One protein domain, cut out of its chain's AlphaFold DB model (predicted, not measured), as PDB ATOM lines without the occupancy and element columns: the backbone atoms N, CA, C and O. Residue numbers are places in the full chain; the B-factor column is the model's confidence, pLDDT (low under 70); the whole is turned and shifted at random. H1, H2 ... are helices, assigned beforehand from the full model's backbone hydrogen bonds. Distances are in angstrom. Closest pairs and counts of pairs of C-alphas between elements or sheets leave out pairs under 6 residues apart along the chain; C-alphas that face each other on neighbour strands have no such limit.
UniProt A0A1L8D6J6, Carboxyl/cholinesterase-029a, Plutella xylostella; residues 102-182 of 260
ATOM      1  N   ARG A 102      34.410 -12.413 -32.427       96.88
ATOM      2  CA  ARG A 102      34.311 -13.096 -33.721       96.88
ATOM      3  C   ARG A 102      33.277 -12.370 -34.569       96.88
ATOM      4  O   ARG A 102      32.177 -12.095 -34.098       96.88
ATOM      5  N   PHE A 103      33.647 -12.047 -35.801       97.25
ATOM      6  CA  PHE A 103      32.821 -11.240 -36.689       97.25
ATOM      7  C   PHE A 103      32.139 -12.105 -37.755       97.25
ATOM      8  O   PHE A 103      32.771 -12.522 -38.723       97.25
ATOM      9  N   ASP A 104      30.839 -12.332 -37.581       96.00
ATOM     10  CA  ASP A 104      29.996 -13.216 -38.395       96.00
ATOM     11  C   ASP A 104      28.924 -12.418 -39.174       96.00
ATOM     12  O   ASP A 104      27.845 -12.918 -39.502       96.00
ATOM     13  N   LEU A 105      29.215 -11.154 -39.500       95.75
ATOM     14  CA  LEU A 105      28.299 -10.259 -40.200       95.75
ATOM     15  C   LEU A 105      28.816  -9.840 -41.586       95.75
ATOM     16  O   LEU A 105      29.735  -9.038 -41.714       95.75
ATOM     17  N   LYS A 106      28.137 -10.289 -42.649       95.12
ATOM     18  CA  LYS A 106      28.186  -9.604 -43.954       95.12
ATOM     19  C   LYS A 106      27.260  -8.383 -43.947       95.12
ATOM     20  O   LYS A 106      26.120  -8.550 -43.481       95.12
ATOM     21  N   PRO A 107      27.673  -7.230 -44.516       94.81
ATOM     22  CA  PRO A 107      26.812  -6.058 -44.672       94.81
ATOM     23  C   PRO A 107      25.431  -6.402 -45.230       94.81
ATOM     24  O   PRO A 107      25.282  -7.331 -46.025       94.81
ATOM     25  N   PHE A 108      24.404  -5.679 -44.799       94.75
ATOM     26  CA  PHE A 108      23.052  -5.797 -45.352       94.75
ATOM     27  C   PHE A 108      22.953  -5.178 -46.748       94.75
ATOM     28  O   PHE A 108      22.087  -5.569 -47.524       94.75
ATOM     29  N   SER A 109      23.840  -4.234 -47.050       93.88
ATOM     30  CA  SER A 109      23.923  -3.523 -48.321       93.88
ATOM     31  C   SER A 109      24.664  -4.328 -49.385       93.88
ATOM     32  O   SER A 109      25.816  -4.715 -49.184       93.88
ATOM     33  N   ASP A 110      24.061  -4.496 -50.562       91.81
ATOM     34  CA  ASP A 110      24.678  -5.238 -51.673       91.81
ATOM     35  C   ASP A 110      25.952  -4.567 -52.208       91.81
ATOM     36  O   ASP A 110      26.862  -5.260 -52.652       91.81
ATOM     37  N   ILE A 111      26.077  -3.238 -52.084       90.56
ATOM     38  CA  ILE A 111      27.261  -2.481 -52.537       90.56
ATOM     39  C   ILE A 111      28.575  -2.983 -51.915       90.56
ATOM     40  O   ILE A 111      29.631  -2.866 -52.525       90.56
ATOM     41  N   ALA A 112      28.516  -3.545 -50.706       90.94
ATOM     42  CA  ALA A 112      29.680  -4.069 -49.998       90.94
ATOM     43  C   ALA A 112      29.842  -5.593 -50.140       90.94
ATOM     44  O   ALA A 112      30.801  -6.156 -49.620       90.94
ATOM     45  N   ASN A 113      28.906  -6.256 -50.824       91.69
ATOM     46  CA  ASN A 113      28.918  -7.699 -51.064       91.69
ATOM     47  C   ASN A 113      29.062  -8.060 -52.553       91.69
ATOM     48  O   ASN A 113      29.048  -9.242 -52.900       91.69
ATOM     49  N   GLU A 114      29.176  -7.068 -53.438       89.25
ATOM     50  CA  GLU A 114      29.299  -7.278 -54.879       89.25
ATOM     51  C   GLU A 114      30.525  -8.146 -55.212       89.25
ATOM     52  O   GLU A 114      31.628  -7.914 -54.719       89.25
ATOM     53  N   GLY A 115      30.323  -9.177 -56.037       86.38
ATOM     54  CA  GLY A 115      31.379 -10.111 -56.443       86.38
ATOM     55  C   GLY A 115      31.736 -11.188 -55.412       86.38
ATOM     56  O   GLY A 115      32.662 -11.957 -55.650       86.38
ATOM     57  N   ILE A 116      31.017 -11.278 -54.288       88.31
ATOM     58  CA  ILE A 116      31.276 -12.278 -53.244       88.31
ATOM     59  C   ILE A 116      30.302 -13.447 -53.403       88.31
ATOM     60  O   ILE A 116      29.096 -13.260 -53.218       88.31
ATOM     61  N   PRO A 117      30.791 -14.667 -53.688       88.19
ATOM     62  CA  PRO A 117      29.941 -15.845 -53.770       88.19
ATOM     63  C   PRO A 117      29.121 -16.080 -52.497       88.19
ATOM     64  O   PRO A 117      29.598 -15.892 -51.374       88.19
ATOM     65  N   SER A 118      27.887 -16.553 -52.664       87.81
ATOM     66  CA  SER A 118      26.931 -16.759 -51.567       87.81
ATOM     67  C   SER A 118      27.432 -17.734 -50.494       87.81
ATOM     68  O   SER A 118      27.157 -17.534 -49.308       87.81
ATOM     69  N   TRP A 119      28.206 -18.745 -50.901       87.69
ATOM     70  CA  TRP A 119      28.794 -19.760 -50.028       87.69
ATOM     71  C   TRP A 119      29.939 -19.240 -49.151       87.69
ATOM     72  O   TRP A 119      30.258 -19.870 -48.140       87.69
ATOM     73  N   ILE A 120      30.561 -18.110 -49.508       88.81
ATOM     74  CA  ILE A 120      31.564 -17.477 -48.652       88.81
ATOM     75  C   ILE A 120      30.843 -16.888 -47.444       88.81
ATOM     76  O   ILE A 120      29.851 -16.171 -47.589       88.81
ATOM     77  N   GLY A 121      31.359 -17.194 -46.252       90.12
ATOM     78  CA  GLY A 121      30.895 -16.629 -44.987       90.12
ATOM     79  C   GLY A 121      31.167 -15.127 -44.913       90.12
ATOM     80  O   GLY A 121      30.554 -14.343 -45.632       90.12
ATOM     81  N   VAL A 122      32.079 -14.714 -44.037       93.12
ATOM     82  CA  VAL A 122      32.460 -13.305 -43.872       93.12
ATOM     83  C   VAL A 122      33.920 -13.133 -44.267       93.12
ATOM     84  O   VAL A 122      34.780 -13.646 -43.549       93.12
ATOM     85  N   PRO A 123      34.223 -12.452 -45.388       90.56
ATOM     86  CA  PRO A 123      35.596 -12.280 -45.841       90.56
ATOM     87  C   PRO A 123      36.487 -11.584 -44.815       90.56
ATOM     88  O   PRO A 123      36.035 -10.872 -43.918       90.56
ATOM     89  N   HIS A 124      37.792 -11.793 -44.967       89.81
ATOM     90  CA  HIS A 124      38.776 -11.149 -44.109       89.81
ATOM     91  C   HIS A 124      38.638  -9.620 -44.194       89.81
ATOM     92  O   HIS A 124      38.357  -9.087 -45.266       89.81
ATOM     93  N   ASN A 125      38.825  -8.931 -43.065       91.25
ATOM     94  CA  ASN A 125      38.720  -7.473 -42.925       91.25
ATOM     95  C   ASN A 125      37.314  -6.870 -43.125       91.25
ATOM     96  O   ASN A 125      37.175  -5.648 -43.183       91.25
ATOM     97  N   PHE A 126      36.250  -7.678 -43.210       94.38
ATOM     98  CA  PHE A 126      34.882  -7.151 -43.347       94.38
ATOM     99  C   PHE A 126      34.385  -6.401 -42.108       94.38
ATOM    100  O   PHE A 126      33.511  -5.541 -42.206       94.38
ATOM    101  N   ASP A 127      34.978  -6.657 -40.949       95.94
ATOM    102  CA  ASP A 127      34.761  -5.890 -39.727       95.94
ATOM    103  C   ASP A 127      35.244  -4.432 -39.841       95.94
ATOM    104  O   ASP A 127      34.685  -3.537 -39.195       95.94
ATOM    105  N   LEU A 128      36.227  -4.151 -40.708       96.06
ATOM    106  CA  LEU A 128      36.737  -2.797 -40.943       96.06
ATOM    107  C   LEU A 128      35.688  -1.872 -41.566       96.06
ATOM    108  O   LEU A 128      35.687  -0.676 -41.273       96.06
ATOM    109  N   ILE A 129      34.759  -2.416 -42.361       95.38
ATOM    110  CA  ILE A 129      33.645  -1.658 -42.956       95.38
ATOM    111  C   ILE A 129      32.873  -0.913 -41.863       95.38
ATOM    112  O   ILE A 129      32.565   0.275 -41.988       95.38
ATOM    113  N   PHE A 130      32.602  -1.612 -40.763       97.38
ATOM    114  CA  PHE A 130      31.840  -1.085 -39.642       97.38
ATOM    115  C   PHE A 130      32.719  -0.329 -38.651       97.38
ATOM    116  O   PHE A 130      32.290   0.701 -38.134       97.38
ATOM    117  N   THR A 131      33.945  -0.800 -38.415       96.75
ATOM    118  CA  THR A 131      34.900  -0.166 -37.494       96.75
ATOM    119  C   THR A 131      35.292   1.240 -37.946       96.75
ATOM    120  O   THR A 131      35.453   2.122 -37.107       96.75
ATOM    121  N   PHE A 132      35.390   1.480 -39.256       95.81
ATOM    122  CA  PHE A 132      35.730   2.795 -39.813       95.81
ATOM    123  C   PHE A 132      34.529   3.633 -40.257       95.81
ATOM    124  O   PHE A 132      34.720   4.720 -40.797       95.81
ATOM    125  N   GLY A 133      33.294   3.171 -40.053       95.38
ATOM    126  CA  GLY A 133      32.137   3.989 -40.407       95.38
ATOM    127  C   GLY A 133      31.888   4.118 -41.907       95.38
ATOM    128  O   GLY A 133      31.299   5.115 -42.319       95.38
ATOM    129  N   LEU A 134      32.292   3.150 -42.740       93.75
ATOM    130  CA  LEU A 134      32.100   3.244 -44.195       93.75
ATOM    131  C   LEU A 134      30.650   3.539 -44.627       93.75
ATOM    132  O   LEU A 134      30.486   4.363 -45.531       93.75
ATOM    133  N   PRO A 135      29.594   3.005 -43.969       93.31
ATOM    134  CA  PRO A 135      28.212   3.389 -44.274       93.31
ATOM    135  C   PRO A 135      27.910   4.899 -44.147       93.31
ATOM    136  O   PRO A 135      26.930   5.382 -44.722       93.31
ATOM    137  N   TYR A 136      28.737   5.653 -43.413       91.31
ATOM    138  CA  TYR A 136      28.666   7.113 -43.246       91.31
ATOM    139  C   TYR A 136      29.659   7.890 -44.120       91.31
ATOM    140  O   TYR A 136      29.507   9.100 -44.273       91.31
ATOM    141  N   LEU A 137      30.664   7.222 -44.688       88.75
ATOM    142  CA  LEU A 137      31.721   7.838 -45.500       88.75
ATOM    143  C   LEU A 137      31.508   7.666 -47.010       88.75
ATOM    144  O   LEU A 137      32.347   8.090 -47.803       88.75
ATOM    145  N   ALA A 138      30.404   7.038 -47.415       82.69
ATOM    146  CA  ALA A 138      30.079   6.817 -48.817       82.69
ATOM    147  C   ALA A 138      29.996   8.134 -49.612       82.69
ATOM    148  O   ALA A 138      29.649   9.191 -49.084       82.69
ATOM    149  N   ALA A 139      30.281   8.072 -50.915       85.50
ATOM    150  CA  ALA A 139      30.052   9.211 -51.795       85.50
ATOM    151  C   ALA A 139      28.558   9.599 -51.798       85.50
ATOM    152  O   ALA A 139      27.701   8.723 -51.638       85.50
ATOM    153  N   PRO A 140      28.206  10.873 -52.064       84.56
ATOM    154  CA  PRO A 140      26.813  11.313 -52.123       84.56
ATOM    155  C   PRO A 140      25.896  10.454 -53.004       84.56
ATOM    156  O   PRO A 140      24.735  10.241 -52.662       84.56
ATOM    157  N   SER A 141      26.425   9.927 -54.110       86.56
ATOM    158  CA  SER A 141      25.722   9.025 -55.031       86.56
ATOM    159  C   SER A 141      25.401   7.648 -54.445       86.56
ATOM    160  O   SER A 141      24.462   6.999 -54.901       86.56
ATOM    161  N   ASP A 142      26.160   7.204 -53.444       88.19
ATOM    162  CA  ASP A 142      26.091   5.857 -52.878       88.19
ATOM    163  C   ASP A 142      25.478   5.828 -51.472       88.19
ATOM    164  O   ASP A 142      25.176   4.752 -50.965       88.19
ATOM    165  N   PHE A 143      25.203   6.981 -50.843       84.50
ATOM    166  CA  PHE A 143      24.583   7.027 -49.509       84.50
ATOM    167  C   PHE A 143      23.258   6.270 -49.409       84.50
ATOM    168  O   PHE A 143      22.965   5.690 -48.362       84.50
ATOM    169  N   ASN A 144      22.468   6.275 -50.486       87.50
ATOM    170  CA  ASN A 144      21.183   5.580 -50.551       87.50
ATOM    171  C   ASN A 144      21.327   4.074 -50.824       87.50
ATOM    172  O   ASN A 144      20.337   3.355 -50.752       87.50
ATOM    173  N   LYS A 145      22.537   3.598 -51.148       92.12
ATOM    174  CA  LYS A 145      22.843   2.172 -51.332       92.12
ATOM    175  C   LYS A 145      23.194   1.478 -50.014       92.12
ATOM    176  O   LYS A 145      23.216   0.253 -49.980       92.12
ATOM    177  N   TRP A 146      23.460   2.249 -48.956       93.94
ATOM    178  CA  TRP A 146      23.726   1.726 -47.621       93.94
ATOM    179  C   TRP A 146      22.443   1.600 -46.800       93.94
ATOM    180  O   TRP A 146      21.769   2.591 -46.505       93.94
ATOM    181  N   ASP A 147      22.147   0.375 -46.391       95.12
ATOM    182  CA  ASP A 147      21.072   0.022 -45.484       95.12
ATOM    183  C   ASP A 147      21.274   0.679 -44.110       95.12
ATOM    184  O   ASP A 147      22.390   0.802 -43.593       95.12
ATOM    185  N   TYR A 148      20.175   1.102 -43.490       94.44
ATOM    186  CA  TYR A 148      20.218   1.727 -42.170       94.44
ATOM    187  C   TYR A 148      20.757   0.774 -41.092       94.44
ATOM    188  O   TYR A 148      21.345   1.230 -40.116       94.44
ATOM    189  N   ARG A 149      20.598  -0.544 -41.263       95.81
ATOM    190  CA  ARG A 149      21.117  -1.551 -40.331       95.81
ATOM    191  C   ARG A 149      22.639  -1.553 -40.303       95.81
ATOM    192  O   ARG A 149      23.211  -1.667 -39.225       95.81
ATOM    193  N   ASP A 150      23.289  -1.362 -41.452       96.25
ATOM    194  CA  ASP A 150      24.752  -1.277 -41.512       96.25
ATOM    195  C   ASP A 150      25.270  -0.038 -40.775       96.25
ATOM    196  O   ASP A 150      26.264  -0.106 -40.053       96.25
ATOM    197  N   LYS A 151      24.548   1.081 -40.903       95.44
ATOM    198  CA  LYS A 151      24.799   2.323 -40.159       95.44
ATOM    199  C   LYS A 151      24.677   2.106 -38.647       95.44
ATOM    200  O   LYS A 151      25.632   2.369 -37.921       95.44
ATOM    201  N   SER A 152      23.569   1.523 -38.187       95.44
ATOM    202  CA  SER A 152      23.355   1.220 -36.765       95.44
ATOM    203  C   SER A 152      24.411   0.270 -36.194       95.44
ATOM    204  O   SER A 152      24.922   0.498 -35.099       95.44
ATOM    205  N   VAL A 153      24.773  -0.790 -36.925       96.75
ATOM    206  CA  VAL A 153      25.830  -1.716 -36.493       96.75
ATOM    207  C   VAL A 153      27.177  -0.999 -36.405       96.75
ATOM    208  O   VAL A 153      27.903  -1.161 -35.422       96.75
ATOM    209  N   SER A 154      27.495  -0.164 -37.391       97.06
ATOM    210  CA  SER A 154      28.723   0.624 -37.393       97.06
ATOM    211  C   SER A 154      28.797   1.596 -36.213       97.06
ATOM    212  O   SER A 154      29.843   1.677 -35.575       97.06
ATOM    213  N   GLU A 155      27.701   2.266 -35.845       96.94
ATOM    214  CA  GLU A 155      27.656   3.122 -34.649       96.94
ATOM    215  C   GLU A 155      27.979   2.350 -33.369       96.94
ATOM    216  O   GLU A 155      28.790   2.810 -32.562       96.94
ATOM    217  N   ILE A 156      27.389   1.165 -33.194       97.00
ATOM    218  CA  ILE A 156      27.627   0.315 -32.021       97.00
ATOM    219  C   ILE A 156      29.098  -0.118 -31.964       97.00
ATOM    220  O   ILE A 156      29.743   0.016 -30.924       97.00
ATOM    221  N   ILE A 157      29.654  -0.590 -33.082       97.81
ATOM    222  CA  ILE A 157      31.046  -1.052 -33.166       97.81
ATOM    223  C   ILE A 157      32.022   0.101 -32.925       97.81
ATOM    224  O   ILE A 157      32.897  -0.015 -32.066       97.81
ATOM    225  N   MET A 158      31.851   1.241 -33.601       97.94
ATOM    226  CA  MET A 158      32.672   2.435 -33.369       97.94
ATOM    227  C   MET A 158      32.582   2.901 -31.914       97.94
ATOM    228  O   MET A 158      33.586   3.307 -31.321       97.94
ATOM    229  N   LYS A 159      31.399   2.814 -31.293       98.12
ATOM    230  CA  LYS A 159      31.232   3.156 -29.881       98.12
ATOM    231  C   LYS A 159      31.998   2.199 -28.966       98.12
ATOM    232  O   LYS A 159      32.642   2.670 -28.031       98.12
ATOM    233  N   MET A 160      31.989   0.895 -29.244       98.31
ATOM    234  CA  MET A 160      32.774  -0.079 -28.477       98.31
ATOM    235  C   MET A 160      34.284   0.152 -28.618       98.31
ATOM    236  O   MET A 160      34.992   0.208 -27.612       98.31
ATOM    237  N   TRP A 161      34.772   0.383 -29.839       98.19
ATOM    238  CA  TRP A 161      36.183   0.690 -30.093       98.19
ATOM    239  C   TRP A 161      36.636   1.991 -29.424       98.19
ATOM    240  O   TRP A 161      37.682   2.029 -28.776       98.19
ATOM    241  N   THR A 162      35.838   3.057 -29.523       98.19
ATOM    242  CA  THR A 162      36.154   4.334 -28.862       98.19
ATOM    243  C   THR A 162      36.099   4.212 -27.343       98.19
ATOM    244  O   THR A 162      36.990   4.713 -26.664       98.19
ATOM    245  N   ASN A 163      35.117   3.501 -26.784       98.38
ATOM    246  CA  ASN A 163      35.082   3.217 -25.351       98.38
ATOM    247  C   ASN A 163      36.331   2.447 -24.895       98.38
ATOM    248  O   ASN A 163      36.915   2.804 -23.874       98.38
ATOM    249  N   PHE A 164      36.778   1.436 -25.647       98.19
ATOM    250  CA  PHE A 164      38.014   0.723 -25.325       98.19
ATOM    251  C   PHE A 164      39.234   1.655 -25.358       98.19
ATOM    252  O   PHE A 164      40.036   1.639 -24.428       98.19
ATOM    253  N   ALA A 165      39.341   2.528 -26.362       98.06
ATOM    254  CA  ALA A 165      40.443   3.485 -26.464       98.06
ATOM    255  C   ALA A 165      40.499   4.480 -25.287       98.06
ATOM    256  O   ALA A 165      41.584   4.824 -24.826       98.06
ATOM    257  N   TRP A 166      39.344   4.937 -24.792       97.69
ATOM    258  CA  TRP A 166      39.269   5.915 -23.699       97.69
ATOM    259  C   TRP A 166      39.314   5.295 -22.301       97.69
ATOM    260  O   TRP A 166      39.840   5.916 -21.379       97.69
ATOM    261  N   TYR A 167      38.735   4.106 -22.128       97.06
ATOM    262  CA  TYR A 167      38.451   3.527 -20.811       97.06
ATOM    263  C   TYR A 167      39.039   2.130 -20.603       97.06
ATOM    264  O   TYR A 167      38.864   1.561 -19.530       97.06
ATOM    265  N   SER A 168      39.675   1.542 -21.622       96.50
ATOM    266  CA  SER A 168      40.115   0.136 -21.625       96.50
ATOM    267  C   SER A 168      38.983  -0.869 -21.354       96.50
ATOM    268  O   SER A 168      39.237  -1.996 -20.946       96.50
ATOM    269  N   HIS A 169      37.730  -0.466 -21.603       97.00
ATOM    270  CA  HIS A 169      36.528  -1.271 -21.401       97.00
ATOM    271  C   HIS A 169      35.515  -0.984 -22.531       97.00
ATOM    272  O   HIS A 169      34.936   0.110 -22.560       97.00
ATOM    273  N   PRO A 170      35.264  -1.924 -23.464       97.62
ATOM    274  CA  PRO A 170      34.493  -1.651 -24.686       97.62
ATOM    275  C   PRO A 170      33.048  -1.200 -24.433       97.62
ATOM    276  O   PRO A 170      32.488  -0.388 -25.167       97.62
ATOM    277  N   THR A 171      32.426  -1.661 -23.352       96.69
ATOM    278  CA  THR A 171      31.006  -1.389 -23.059       96.69
ATOM    279  C   THR A 171      30.816  -0.381 -21.917       96.69
ATOM    280  O   THR A 171      29.760  -0.313 -21.304       96.69
ATOM    281  N   ASN A 172      31.830   0.458 -21.651       95.06
ATOM    282  CA  ASN A 172      31.838   1.390 -20.513       95.06
ATOM    283  C   ASN A 172      30.674   2.401 -20.504       95.06
ATOM    284  O   ASN A 172      30.164   2.759 -19.447       95.06
ATOM    285  N   SER A 173      30.268   2.919 -21.669       94.56
ATOM    286  CA  SER A 173      29.190   3.913 -21.752       94.56
ATOM    287  C   SER A 173      28.380   3.774 -23.034       94.56
ATOM    288  O   SER A 173      28.949   3.588 -24.110       94.56
ATOM    289  N   GLY A 174      27.056   3.925 -22.938       92.81
ATOM    290  CA  GLY A 174      26.173   4.041 -24.105       92.81
ATOM    291  C   GLY A 174      26.081   2.792 -24.988       92.81
ATOM    292  O   GLY A 174      25.674   2.913 -26.138       92.81
ATOM    293  N   VAL A 175      26.466   1.620 -24.474       94.88
ATOM    294  CA  VAL A 175      26.378   0.328 -25.164       94.88
ATOM    295  C   VAL A 175      25.700  -0.664 -24.221       94.88
ATOM    296  O   VAL A 175      26.170  -0.864 -23.107       94.88
ATOM    297  N   ILE A 176      24.587  -1.261 -24.657       93.44
ATOM    298  CA  ILE A 176      23.812  -2.260 -23.896       93.44
ATOM    299  C   ILE A 176      24.148  -3.652 -24.448       93.44
ATOM    300  O   ILE A 176      23.284  -4.395 -24.902       93.44
ATOM    301  N   ILE A 177      25.439  -3.953 -24.517       95.69
ATOM    302  CA  ILE A 177      25.970  -5.261 -24.902       95.69
ATOM    303  C   ILE A 177      26.878  -5.680 -23.763       95.69
ATOM    304  O   ILE A 177      27.629  -4.853 -23.243       95.69
ATOM    305  N   ASP A 178      26.783  -6.942 -23.375       93.50
ATOM    306  CA  ASP A 178      27.718  -7.515 -22.426       93.50
ATOM    307  C   ASP A 178      28.911  -8.083 -23.195       93.50
ATOM    308  O   ASP A 178      28.766  -9.009 -23.995       93.50
ATOM    309  N   TRP A 179      30.074  -7.464 -23.006       97.62
ATOM    310  CA  TRP A 179      31.334  -7.906 -23.592       97.62
ATOM    311  C   TRP A 179      32.266  -8.257 -22.443       97.62
ATOM    312  O   TRP A 179      33.006  -7.409 -21.941       97.62
ATOM    313  N   GLU A 180      32.184  -9.511 -22.008       97.06
ATOM    314  CA  GLU A 180      32.984 -10.021 -20.899       97.06
ATOM    315  C   GLU A 180      34.474 -10.081 -21.299       97.06
ATOM    316  O   GLU A 180      34.799 -10.407 -22.452       97.06
ATOM    317  N   PRO A 181      35.403  -9.769 -20.376       97.12
ATOM    318  CA  PRO A 181      36.822  -9.996 -20.605       97.12
ATOM    319  C   PRO A 181      37.117 -11.498 -20.727       97.12
ATOM    320  O   PRO A 181      36.447 -12.347 -20.148       97.12
ATOM    321  N   PHE A 182      38.157 -11.819 -21.482       97.06
ATOM    322  CA  PHE A 182      38.663 -13.167 -21.664       97.06
ATOM    323  C   PHE A 182      39.250 -13.722 -20.361       97.06
ATOM    324  O   PHE A 182      40.133 -13.109 -19.757       97.06
TER     325      PHE A 182
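This is residues 102 to 182 of the 260 residues of the protein "Carboxyl/cholinesterase-029a" of Plutella xylostella (UniProt A0A1L8D6J6). Little regular structure: one long helix, H3, has its first half among loops, with H1 and residues 102 to 126 to one side of it and H2 and residues 138 to 147 to the other, while its second half runs out beyond them. Residues 102 to 126 make a wide loop, of which 114 to 119 stick out, and residues 168 to 182 turn off sideways at the far end of H3. The 81 printed residues, with helices in the order H1, H2, H3 and no named strand, are all helix by class, though under half lie in named elements. The whole is only just compact, close to loose, with a radius of gyration of the C-alphas of 13.9 A and spans of 37 by 31 by 18 A.

H3, residues 148 to 167, touches H1, residues 127 to 131; their closest C-alphas, Phe 130 and Ser 154, are 4.2 A apart. With residues 150 to 154 alone H3 touches H2, residues 134 to 137; the closest C-alphas, Pro 135 and Lys 151, are 5.5 A apart. H1 and H2 are close but not clearly touching, the closest C-alphas, Ile 129 and Pro 135, 7.5 A apart. In H1 and H3 every O i to N i+4 pair is within hydrogen-bond range; H2 is too short for one, and its one O i to N i+3 pair is within range.

H3 spans 28.1 A, from C-alpha 148 at (20.218, 1.727, -42.170) to C-alpha 167 at (38.451, 3.527, -20.811). H1 spans 6.1 A and H2 4.8 A.

The C-alphas of Ser 141 and Phe 182, the two farthest apart, are 42.1 A apart. The printed part has no cut; H1 to H2 is a tight link, H2 to H3 a short one. No printed residue is under 70 in pLDDT.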